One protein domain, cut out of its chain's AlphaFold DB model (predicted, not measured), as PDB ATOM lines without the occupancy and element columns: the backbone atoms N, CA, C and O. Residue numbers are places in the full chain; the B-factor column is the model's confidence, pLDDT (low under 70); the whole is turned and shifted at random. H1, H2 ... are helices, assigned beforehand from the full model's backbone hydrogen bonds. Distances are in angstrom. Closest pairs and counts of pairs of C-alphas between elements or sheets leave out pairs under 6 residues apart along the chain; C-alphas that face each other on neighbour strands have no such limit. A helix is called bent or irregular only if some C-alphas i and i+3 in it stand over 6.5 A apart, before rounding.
ATOM      1  N   GLY A  28      15.576  44.932  32.301       82.25
ATOM      2  CA  GLY A  28      14.488  44.326  33.068       82.25
ATOM      3  C   GLY A  28      14.177  42.870  32.711       82.25
ATOM      4  O   GLY A  28      14.538  42.368  31.644       82.25
ATOM      5  N   ALA A  29      13.512  42.165  33.624       87.69
ATOM      6  CA  ALA A  29      13.088  40.790  33.412       87.69
ATOM      7  C   ALA A  29      11.982  40.708  32.350       87.69
ATOM      8  O   ALA A  29      10.966  41.405  32.408       87.69
ATOM      9  N   GLY A  30      12.193  39.832  31.366       90.75
ATOM     10  CA  GLY A  30      11.224  39.516  30.320       90.75
ATOM     11  C   GLY A  30      10.284  38.371  30.694       90.75
ATOM     12  O   GLY A  30      10.146  38.001  31.855       90.75
ATOM     13  N   PHE A  31       9.688  37.738  29.681       94.19
ATOM     14  CA  PHE A  31       8.788  36.593  29.862       94.19
ATOM     15  C   PHE A  31       9.397  35.448  30.688       94.19
ATOM     16  O   PHE A  31       8.751  34.950  31.603       94.19
ATOM     17  N   LEU A  32      10.637  35.044  30.392       91.62
ATOM     18  CA  LEU A  32      11.293  33.937  31.100       91.62
ATOM     19  C   LEU A  32      11.607  34.272  32.563       91.62
ATOM     20  O   LEU A  32      11.521  33.386  33.406       91.62
ATOM     21  N   GLY A  33      11.924  35.538  32.859       90.56
ATOM     22  CA  GLY A  33      12.097  36.002  34.236       90.56
ATOM     23  C   GLY A  33      10.776  35.943  34.997       90.56
ATOM     24  O   GLY A  33      10.703  35.307  36.038       90.56
ATOM     25  N   GLY A  34       9.695  36.453  34.396       93.44
ATOM     26  CA  GLY A  34       8.355  36.323  34.969       93.44
ATOM     27  C   GLY A  34       7.969  34.866  35.210       93.44
ATOM     28  O   GLY A  34       7.500  34.526  36.289       93.44
ATOM     29  N   LEU A  35       8.223  33.976  34.245       94.44
ATOM     30  CA  LEU A  35       7.949  32.542  34.380       94.44
ATOM     31  C   LEU A  35       8.687  31.908  35.566       94.44
ATOM     32  O   LEU A  35       8.094  31.115  36.299       94.44
ATOM     33  N   TRP A  36       9.958  32.262  35.759       91.44
ATOM     34  CA  TRP A  36      10.767  31.785  36.878       91.44
ATOM     35  C   TRP A  36      10.266  32.316  38.228       91.44
ATOM     36  O   TRP A  36      10.083  31.539  39.170       91.44
ATOM     37  N   ASP A  37       9.965  33.612  38.301       91.44
ATOM     38  CA  ASP A  37       9.463  34.258  39.516       91.44
ATOM     39  C   ASP A  37       8.090  33.702  39.911       91.44
ATOM     40  O   ASP A  37       7.844  33.401  41.076       91.44
ATOM     41  N   GLY A  38       7.210  33.454  38.936       94.19
ATOM     42  CA  GLY A  38       5.919  32.803  39.165       94.19
ATOM     43  C   GLY A  38       6.051  31.351  39.640       94.19
ATOM     44  O   GLY A  38       5.292  30.903  40.500       94.19
ATOM     45  N   LEU A  39       7.026  30.597  39.120       93.44
ATOM     46  CA  LEU A  39       7.267  29.213  39.545       93.44
ATOM     47  C   LEU A  39       7.778  29.145  40.994       93.44
ATOM     48  O   LEU A  39       7.444  28.216  41.731       93.44
ATOM     49  N   THR A  40       8.573  30.133  41.403       90.06
ATOM     50  CA  THR A  40       9.240  30.180  42.713       90.06
ATOM     51  C   THR A  40       8.556  31.109  43.726       90.06
ATOM     52  O   THR A  40       9.001  31.197  44.873       90.06
ATOM     53  N   CYS A  41       7.428  31.731  43.362       91.50
ATOM     54  CA  CYS A  41       6.767  32.781  44.143       91.50
ATOM     55  C   CYS A  41       6.407  32.360  45.575       91.50
ATOM     56  O   CYS A  41       6.460  33.178  46.491       91.50
ATOM     57  N   ILE A  42       6.058  31.086  45.788       88.44
ATOM     58  CA  ILE A  42       5.721  30.550  47.112       88.44
ATOM     59  C   ILE A  42       6.937  30.581  48.042       88.44
ATOM     60  O   ILE A  42       6.807  30.928  49.211       88.44
ATOM     61  N   PHE A  43       8.131  30.282  47.521       88.00
ATOM     62  CA  PHE A  43       9.369  30.334  48.292       88.00
ATOM     63  C   PHE A  43       9.749  31.782  48.587       88.00
ATOM     64  O   PHE A  43      10.038  32.101  49.736       88.00
ATOM     65  N   ALA A  44       9.661  32.669  47.589       87.81
ATOM     66  CA  ALA A  44       9.895  34.102  47.777       87.81
ATOM     67  C   ALA A  44       8.959  34.701  48.846       87.81
ATOM     68  O   ALA A  44       9.409  35.440  49.716       87.81
ATOM     69  N   PHE A  45       7.679  34.316  48.840       89.56
ATOM     70  CA  PHE A  45       6.707  34.721  49.858       89.56
ATOM     71  C   PHE A  45       7.045  34.178  51.253       89.56
ATOM     72  O   PHE A  45       6.967  34.912  52.233       89.56
ATOM     73  N   ILE A  46       7.452  32.909  51.369       89.06
ATOM     74  CA  ILE A  46       7.866  32.337  52.659       89.06
ATOM     75  C   ILE A  46       9.070  33.106  53.216       89.06
ATOM     76  O   ILE A  46       9.056  33.493  54.382       89.06
ATOM     77  N   PHE A  47      10.092  33.364  52.396       86.38
ATOM     78  CA  PHE A  47      11.278  34.098  52.836       86.38
ATOM     79  C   PHE A  47      10.990  35.566  53.178       86.38
ATOM     80  O   PHE A  47      11.610  36.087  54.105       86.38
ATOM     81  N   SER A  48      10.030  36.217  52.509       85.69
ATOM     82  CA  SER A  48       9.655  37.598  52.842       85.69
ATOM     83  C   SER A  48       9.002  37.717  54.226       85.69
ATOM     84  O   SER A  48       9.205  38.712  54.920       85.69
ATOM     85  N   ILE A  49       8.304  36.676  54.697       89.00
ATOM     86  CA  ILE A  49       7.726  36.636  56.054       89.00
ATOM     87  C   ILE A  49       8.817  36.578  57.133       89.00
ATOM     88  O   ILE A  49       8.646  37.140  58.214       89.00
ATOM     89  N   PHE A  50       9.951  35.932  56.853       88.50
ATOM     90  CA  PHE A  50      11.058  35.798  57.810       88.50
ATOM     91  C   PHE A  50      11.995  37.018  57.850       88.50
ATOM     92  O   PHE A  50      13.088  36.935  58.408       88.50
ATOM     93  N   GLY A  51      11.557  38.160  57.310       74.44
ATOM     94  CA  GLY A  51      12.264  39.436  57.418       74.44
ATOM     95  C   GLY A  51      13.362  39.647  56.377       74.44
ATOM     96  O   GLY A  51      14.218  40.504  56.578       74.44
ATOM     97  N   GLY A  52      13.365  38.875  55.289       71.62
ATOM     98  CA  GLY A  52      14.226  39.158  54.145       71.62
ATOM     99  C   GLY A  52      13.564  40.126  53.162       71.62
ATOM    100  O   GLY A  52      12.376  39.988  52.871       71.62
ATOM    101  N   ASP A  53      14.341  41.057  52.604       74.31
ATOM    102  CA  ASP A  53      13.925  41.978  51.534       74.31
ATOM    103  C   ASP A  53      13.794  41.248  50.179       74.31
ATOM    104  O   ASP A  53      14.455  41.572  49.189       74.31
ATOM    105  N   TYR A  54      12.956  40.212  50.134       80.06
ATOM    106  CA  TYR A  54      12.690  39.416  48.939       80.06
ATOM    107  C   TYR A  54      11.390  39.874  48.289       80.06
ATOM    108  O   TYR A  54      10.296  39.678  48.824       80.06
ATOM    109  N   ASN A  55      11.507  40.469  47.104       83.94
ATOM    110  CA  ASN A  55      10.347  40.811  46.295       83.94
ATOM    111  C   ASN A  55       9.864  39.572  45.539       83.94
ATOM    112  O   ASN A  55      10.649  38.860  44.922       83.94
ATOM    113  N   ILE A  56       8.554  39.333  45.578       89.06
ATOM    114  CA  ILE A  56       7.909  38.255  44.809       89.06
ATOM    115  C   ILE A  56       7.862  38.610  43.317       89.06
ATOM    116  O   ILE A  56       7.809  37.729  42.467       89.06
ATOM    117  N   TYR A  57       7.845  39.908  43.019       89.06
ATOM    118  CA  TYR A  57       7.784  40.467  41.678       89.06
ATOM    119  C   TYR A  57       9.070  41.219  41.375       89.06
ATOM    120  O   TYR A  57       9.580  41.950  42.226       89.06
ATOM    121  N   GLU A  58       9.540  41.104  40.142       88.50
ATOM    122  CA  GLU A  58      10.680  41.875  39.683       88.50
ATOM    123  C   GLU A  58      10.320  43.362  39.588       88.50
ATOM    124  O   GLU A  58       9.319  43.743  38.967       88.50
ATOM    125  N   VAL A  59      11.171  44.211  40.169       87.19
ATOM    126  CA  VAL A  59      10.969  45.667  40.195       87.19
ATOM    127  C   VAL A  59      11.216  46.263  38.811       87.19
ATOM    128  O   VAL A  59      10.479  47.143  38.367       87.19
ATOM    129  N   VAL A  60      12.235  45.765  38.105       88.31
ATOM    130  CA  VAL A  60      12.563  46.181  36.737       88.31
ATOM    131  C   VAL A  60      12.138  45.081  35.769       88.31
ATOM    132  O   VAL A  60      12.851  44.102  35.579       88.31
ATOM    133  N   ASN A  61      10.981  45.235  35.125       91.50
ATOM    134  CA  ASN A  61      10.430  44.233  34.209       91.50
ATOM    135  C   ASN A  61       9.938  44.840  32.883       91.50
ATOM    136  O   ASN A  61       9.789  46.054  32.752       91.50
ATOM    137  N   THR A  62       9.681  43.991  31.885       91.94
ATOM    138  CA  THR A  62       9.204  44.416  30.553       91.94
ATOM    139  C   THR A  62       7.676  44.566  30.453       91.94
ATOM    140  O   THR A  62       7.124  44.649  29.353       91.94
ATOM    141  N   GLY A  63       6.964  44.595  31.585       93.06
ATOM    142  CA  GLY A  63       5.516  44.766  31.659       93.06
ATOM    143  C   GLY A  63       4.739  43.507  31.268       93.06
ATOM    144  O   GLY A  63       4.857  42.460  31.898       93.06
ATOM    145  N   ASN A  64       3.913  43.595  30.221       96.25
ATOM    146  CA  ASN A  64       2.923  42.558  29.891       96.25
ATOM    147  C   ASN A  64       3.526  41.167  29.652       96.25
ATOM    148  O   ASN A  64       2.946  40.170  30.081       96.25
ATOM    149  N   TRP A  65       4.679  41.084  28.986       94.69
ATOM    150  CA  TRP A  65       5.335  39.798  28.726       94.69
ATOM    151  C   TRP A  65       5.855  39.148  30.005       94.69
ATOM    152  O   TRP A  65       5.713  37.936  30.163       94.69
ATOM    153  N   TYR A  66       6.400  39.944  30.923       94.69
ATOM    154  CA  TYR A  66       6.775  39.478  32.251       94.69
ATOM    155  C   TYR A  66       5.544  38.985  33.022       94.69
ATOM    156  O   TYR A  66       5.526  37.843  33.476       94.69
ATOM    157  N   ASN A  67       4.471  39.783  33.073       96.38
ATOM    158  CA  ASN A  67       3.238  39.428  33.786       96.38
ATOM    159  C   ASN A  67       2.617  38.128  33.256       96.38
ATOM    160  O   ASN A  67       2.145  37.293  34.028       96.38
ATOM    161  N   PHE A  68       2.634  37.939  31.934       97.56
ATOM    162  CA  PHE A  68       2.147  36.717  31.307       97.56
ATOM    163  C   PHE A  68       2.987  35.497  31.706       97.56
ATOM    164  O   PHE A  68       2.427  34.465  32.074       97.56
ATOM    165  N   GLY A  69       4.318  35.629  31.698       96.75
ATOM    166  CA  GLY A  69       5.220  34.596  32.209       96.75
ATOM    167  C   GLY A  69       4.925  34.262  33.670       96.75
ATOM    168  O   GLY A  69       4.727  33.095  33.999       96.75
ATOM    169  N   PHE A  70       4.790  35.284  34.518       96.69
ATOM    170  CA  PHE A  70       4.491  35.127  35.941       96.69
ATOM    171  C   PHE A  70       3.205  34.346  36.193       96.69
ATOM    172  O   PHE A  70       3.201  33.402  36.981       96.69
ATOM    173  N   LEU A  71       2.121  34.685  35.491       97.38
ATOM    174  CA  LEU A  71       0.854  33.968  35.626       97.38
ATOM    175  C   LEU A  71       0.983  32.494  35.223       97.38
ATOM    176  O   LEU A  71       0.464  31.628  35.924       97.38
ATOM    177  N   LEU A  72       1.699  32.189  34.137       97.25
ATOM    178  CA  LEU A  72       1.944  30.800  33.740       97.25
ATOM    179  C   LEU A  72       2.786  30.045  34.774       97.25
ATOM    180  O   LEU A  72       2.466  28.899  35.094       97.25
ATOM    181  N   GLY A  73       3.823  30.682  35.320       95.75
ATOM    182  CA  GLY A  73       4.675  30.103  36.358       95.75
ATOM    183  C   GLY A  73       3.888  29.781  37.625       95.75
ATOM    184  O   GLY A  73       3.976  28.664  38.134       95.75
ATOM    185  N   LEU A  74       3.048  30.721  38.069       95.81
ATOM    186  CA  LEU A  74       2.169  30.570  39.228       95.81
ATOM    187  C   LEU A  74       1.165  29.424  39.046       95.81
ATOM    188  O   LEU A  74       0.959  28.613  39.947       95.81
ATOM    189  N   LEU A  75       0.535  29.335  37.872       95.62
ATOM    190  CA  LEU A  75      -0.392  28.244  37.571       95.62
ATOM    191  C   LEU A  75       0.330  26.889  37.546       95.62
ATOM    192  O   LEU A  75      -0.194  25.904  38.068       95.62
ATOM    193  N   GLY A  76       1.540  26.840  36.982       93.75
ATOM    194  CA  GLY A  76       2.362  25.632  36.936       93.75
ATOM    195  C   GLY A  76       2.810  25.149  38.319       93.75
ATOM    196  O   GLY A  76       2.710  23.953  38.620       93.75
ATOM    197  N   SER A  77       3.260  26.060  39.186       90.00
ATOM    198  CA  SER A  77       3.661  25.726  40.558       90.00
ATOM    199  C   SER A  77       2.465  25.272  41.399       90.00
ATOM    200  O   SER A  77       2.538  24.230  42.056       90.00
ATOM    201  N   ALA A  78       1.326  25.966  41.302       90.62
ATOM    202  CA  ALA A  78       0.095  25.589  41.992       90.62
ATOM    203  C   ALA A  78      -0.439  24.217  41.545       90.62
ATOM    204  O   ALA A  78      -0.799  23.388  42.385       90.62
ATOM    205  N   ALA A  79      -0.448  23.938  40.237       89.94
ATOM    206  CA  ALA A  79      -0.878  22.645  39.706       89.94
ATOM    207  C   ALA A  79       0.021  21.502  40.200       89.94
ATOM    208  O   ALA A  79      -0.474  20.441  40.578       89.94
ATOM    209  N   THR A  80       1.335  21.726  40.253       84.62
ATOM    210  CA  THR A  80       2.293  20.732  40.758       84.62
ATOM    211  C   THR A  80       2.057  20.438  42.238       84.62
ATOM    212  O   THR A  80       2.017  19.273  42.638       84.62
ATOM    213  N   PHE A  81       1.834  21.477  43.047       86.44
ATOM    214  CA  PHE A  81       1.510  21.324  44.465       86.44
ATOM    215  C   PHE A  81       0.199  20.548  44.673       86.44
ATOM    216  O   PHE A  81       0.136  19.631  45.496       86.44
ATOM    217  N   TRP A  82      -0.826  20.847  43.872       89.19
ATOM    218  CA  TRP A  82      -2.108  20.143  43.902       89.19
ATOM    219  C   TRP A  82      -1.976  18.659  43.538       89.19
ATOM    220  O   TRP A  82      -2.487  17.789  44.248       89.19
ATOM    221  N   LEU A  83      -1.257  18.351  42.457       87.50
ATOM    222  CA  LEU A  83      -1.008  16.972  42.034       87.50
ATOM    223  C   LEU A  83      -0.227  16.191  43.093       87.50
ATOM    224  O   LEU A  83      -0.539  15.026  43.342       87.50
ATOM    225  N   PHE A  84       0.742  16.827  43.755       87.94
ATOM    226  CA  PHE A  84       1.498  16.196  44.833       87.94
ATOM    227  C   PHE A  84       0.596  15.815  46.014       87.94
ATOM    228  O   PHE A  84       0.642  14.673  46.474       87.94
ATOM    229  N   ILE A  85      -0.291  16.718  46.450       90.56
ATOM    230  CA  ILE A  85      -1.296  16.425  47.487       90.56
ATOM    231  C   ILE A  85      -2.181  15.247  47.070       90.56
ATOM    232  O   ILE A  85      -2.398  14.325  47.854       90.56
ATOM    233  N   TRP A  86      -2.667  15.245  45.830       90.69
ATOM    234  CA  TRP A  86      -3.538  14.184  45.333       90.69
ATOM    235  C   TRP A  86      -2.857  12.808  45.341       90.69
ATOM    236  O   TRP A  86      -3.459  11.828  45.782       90.69
ATOM    237  N   VAL A  87      -1.586  12.730  44.938       91.88
ATOM    238  CA  VAL A  87      -0.792  11.491  45.001       91.88
ATOM    239  C   VAL A  87      -0.622  11.014  46.444       91.88
ATOM    240  O   VAL A  87      -0.791   9.826  46.720       91.88
ATOM    241  N   ILE A  88      -0.343  11.919  47.386       91.31
ATOM    242  CA  ILE A  88      -0.235  11.565  48.808       91.31
ATOM    243  C   ILE A  88      -1.553  10.977  49.328       91.31
ATOM    244  O   ILE A  88      -1.536   9.944  49.996       91.31
ATOM    245  N   LEU A  89      -2.698  11.569  48.974       93.12
ATOM    246  CA  LEU A  89      -4.011  11.047  49.364       93.12
ATOM    247  C   LEU A  89      -4.269   9.637  48.808       93.12
ATOM    248  O   LEU A  89      -4.802   8.789  49.523       93.12
ATOM    249  N   GLN A  90      -3.850   9.353  47.572       90.62
ATOM    250  CA  GLN A  90      -3.946   8.004  47.004       90.62
ATOM    251  C   GLN A  90      -3.080   6.990  47.748       90.62
ATOM    252  O   GLN A  90      -3.534   5.878  48.016       90.62
ATOM    253  N   ILE A  91      -1.849   7.369  48.101       91.75
ATOM    254  CA  ILE A  91      -0.937   6.507  48.859       91.75
ATOM    255  C   ILE A  91      -1.525   6.207  50.241       91.75
ATOM    256  O   ILE A  91      -1.555   5.047  50.647       91.75
ATOM    257  N   ILE A  92      -2.050   7.220  50.939       93.44
ATOM    258  CA  ILE A  92      -2.717   7.038  52.237       93.44
ATOM    259  C   ILE A  92      -3.911   6.086  52.098       93.44
ATOM    260  O   ILE A  92      -4.030   5.142  52.877       93.44
ATOM    261  N   GLY A  93      -4.758   6.277  51.083       92.25
ATOM    262  CA  GLY A  93      -5.887   5.382  50.816       92.25
ATOM    263  C   GLY A  93      -5.453   3.935  50.563       92.25
ATOM    264  O   GLY A  93      -6.034   3.007  51.126       92.25
ATOM    265  N   ALA A  94      -4.390   3.734  49.779       91.88
ATOM    266  CA  ALA A  94      -3.825   2.411  49.522       91.88
ATOM    267  C   ALA A  94      -3.282   1.749  50.801       91.88
ATOM    268  O   ALA A  94      -3.496   0.555  51.009       91.88
ATOM    269  N   ILE A  95      -2.630   2.521  51.675       90.50
ATOM    270  CA  ILE A  95      -2.132   2.048  52.972       90.50
ATOM    271  C   ILE A  95      -3.297   1.619  53.872       90.50
ATOM    272  O   ILE A  95      -3.279   0.508  54.394       90.50
ATOM    273  N   ILE A  96      -4.334   2.450  54.019       94.00
ATOM    274  CA  ILE A  96      -5.506   2.132  54.855       94.00
ATOM    275  C   ILE A  96      -6.163   0.824  54.398       94.00
ATOM    276  O   ILE A  96      -6.453  -0.046  55.218       94.00
ATOM    277  N   LEU A  97      -6.346   0.642  53.086       91.19
ATOM    278  CA  LEU A  97      -6.912  -0.589  52.525       91.19
ATOM    279  C   LEU A  97      -6.025  -1.820  52.750       91.19
ATOM    280  O   LEU A  97      -6.552  -2.925  52.867       91.19
ATOM    281  N   ALA A  98      -4.702  -1.649  52.809       88.50
ATOM    282  CA  ALA A  98      -3.772  -2.737  53.097       88.50
ATOM    283  C   ALA A  98      -3.847  -3.208  54.560       88.50
ATOM    284  O   ALA A  98      -3.675  -4.395  54.803       88.50
ATOM    285  N   PHE A  99      -4.137  -2.308  55.507       88.00
ATOM    286  CA  PHE A  99      -4.296  -2.627  56.935       88.00
ATOM    287  C   PHE A  99      -5.726  -3.018  57.340       88.00
ATOM    288  O   PHE A  99      -5.941  -3.504  58.446       88.00
ATOM    289  N   SER A 100      -6.710  -2.799  56.465       85.81
ATOM    290  CA  SER A 100      -8.102  -3.226  56.668       85.81
ATOM    291  C   SER A 100      -8.365  -4.683  56.245       85.81
ATOM    292  O   SER A 100      -9.512  -5.132  56.312       85.81
ATOM    293  N   LYS A 101      -7.344  -5.399  55.768       68.00
ATOM    294  CA  LYS A 101      -7.382  -6.827  55.429       68.00
ATOM    295  C   LYS A 101      -6.548  -7.611  56.428       68.00
ATOM    296  O   LYS A 101      -6.948  -8.759  56.707       68.00
TER     297      LYS A 101
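This is residues 28 to 101 of the 101 residues of an uncharacterized protein of Proteobacteria bacterium (UniProt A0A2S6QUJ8). One long helix, H2, makes the length of the domain, and a sharply bent helix, H1, packs on its first part: arm H1a runs side by side with residues 65 to 77 of H2, while arm H1b turns away from it. A long link, residues 50 to 63, returns from the end of H1b to the start of H2, and residues 81 to 101 stick out as a free arm. The 74 printed residues include two named helices, H1 then H2, and no named strand; the class is all helix. The whole is extended, with a radius of gyration of the C-alphas of 17.6 A and spans of 60 by 28 by 11 A.

H2, residues 64 to 99, is 53.2 A long, from C-alpha 64 at (2.923, 42.558, 29.891) to C-alpha 99 at (-4.296, -2.627, 56.935). H1, residues 31 to 49, was assigned as one helix by its hydrogen bonds but is bent: C-alphas 39 and 42 are 7.8 A apart. Its arm H1a, residues 31 to 39, begins at C-alpha 31 at (8.788, 36.593, 29.862) and is 12.3 A long; its arm H1b, residues 42 to 49, is 11.0 A long.

H2 touches H1a with residues 65 to 77 alone; the closest C-alphas, those of Gly 69 and Leu 35, are 4.0 A apart. The two run the same way at a shallow tilt of 31 degrees. H1b stands about perpendicular to H1a, only just, at 70.0 degrees. H1b and H2 are only just apart, with 8.4 A between their closest C-alphas. In H1a, H1b and H2 every O i to N i+4 pair is within hydrogen-bond range.

The C-alphas of Gly 28 and Lys 101, the two farthest apart, are 60.0 A apart. Without residues 81 to 101, which stand free, the body spans 30 by 27 by 11 A. The printed part has no cut, and the link from H1 to H2 is long, with 14 residues. The mean pLDDT of the printed part is 89.9, and residue 101 alone is under 70.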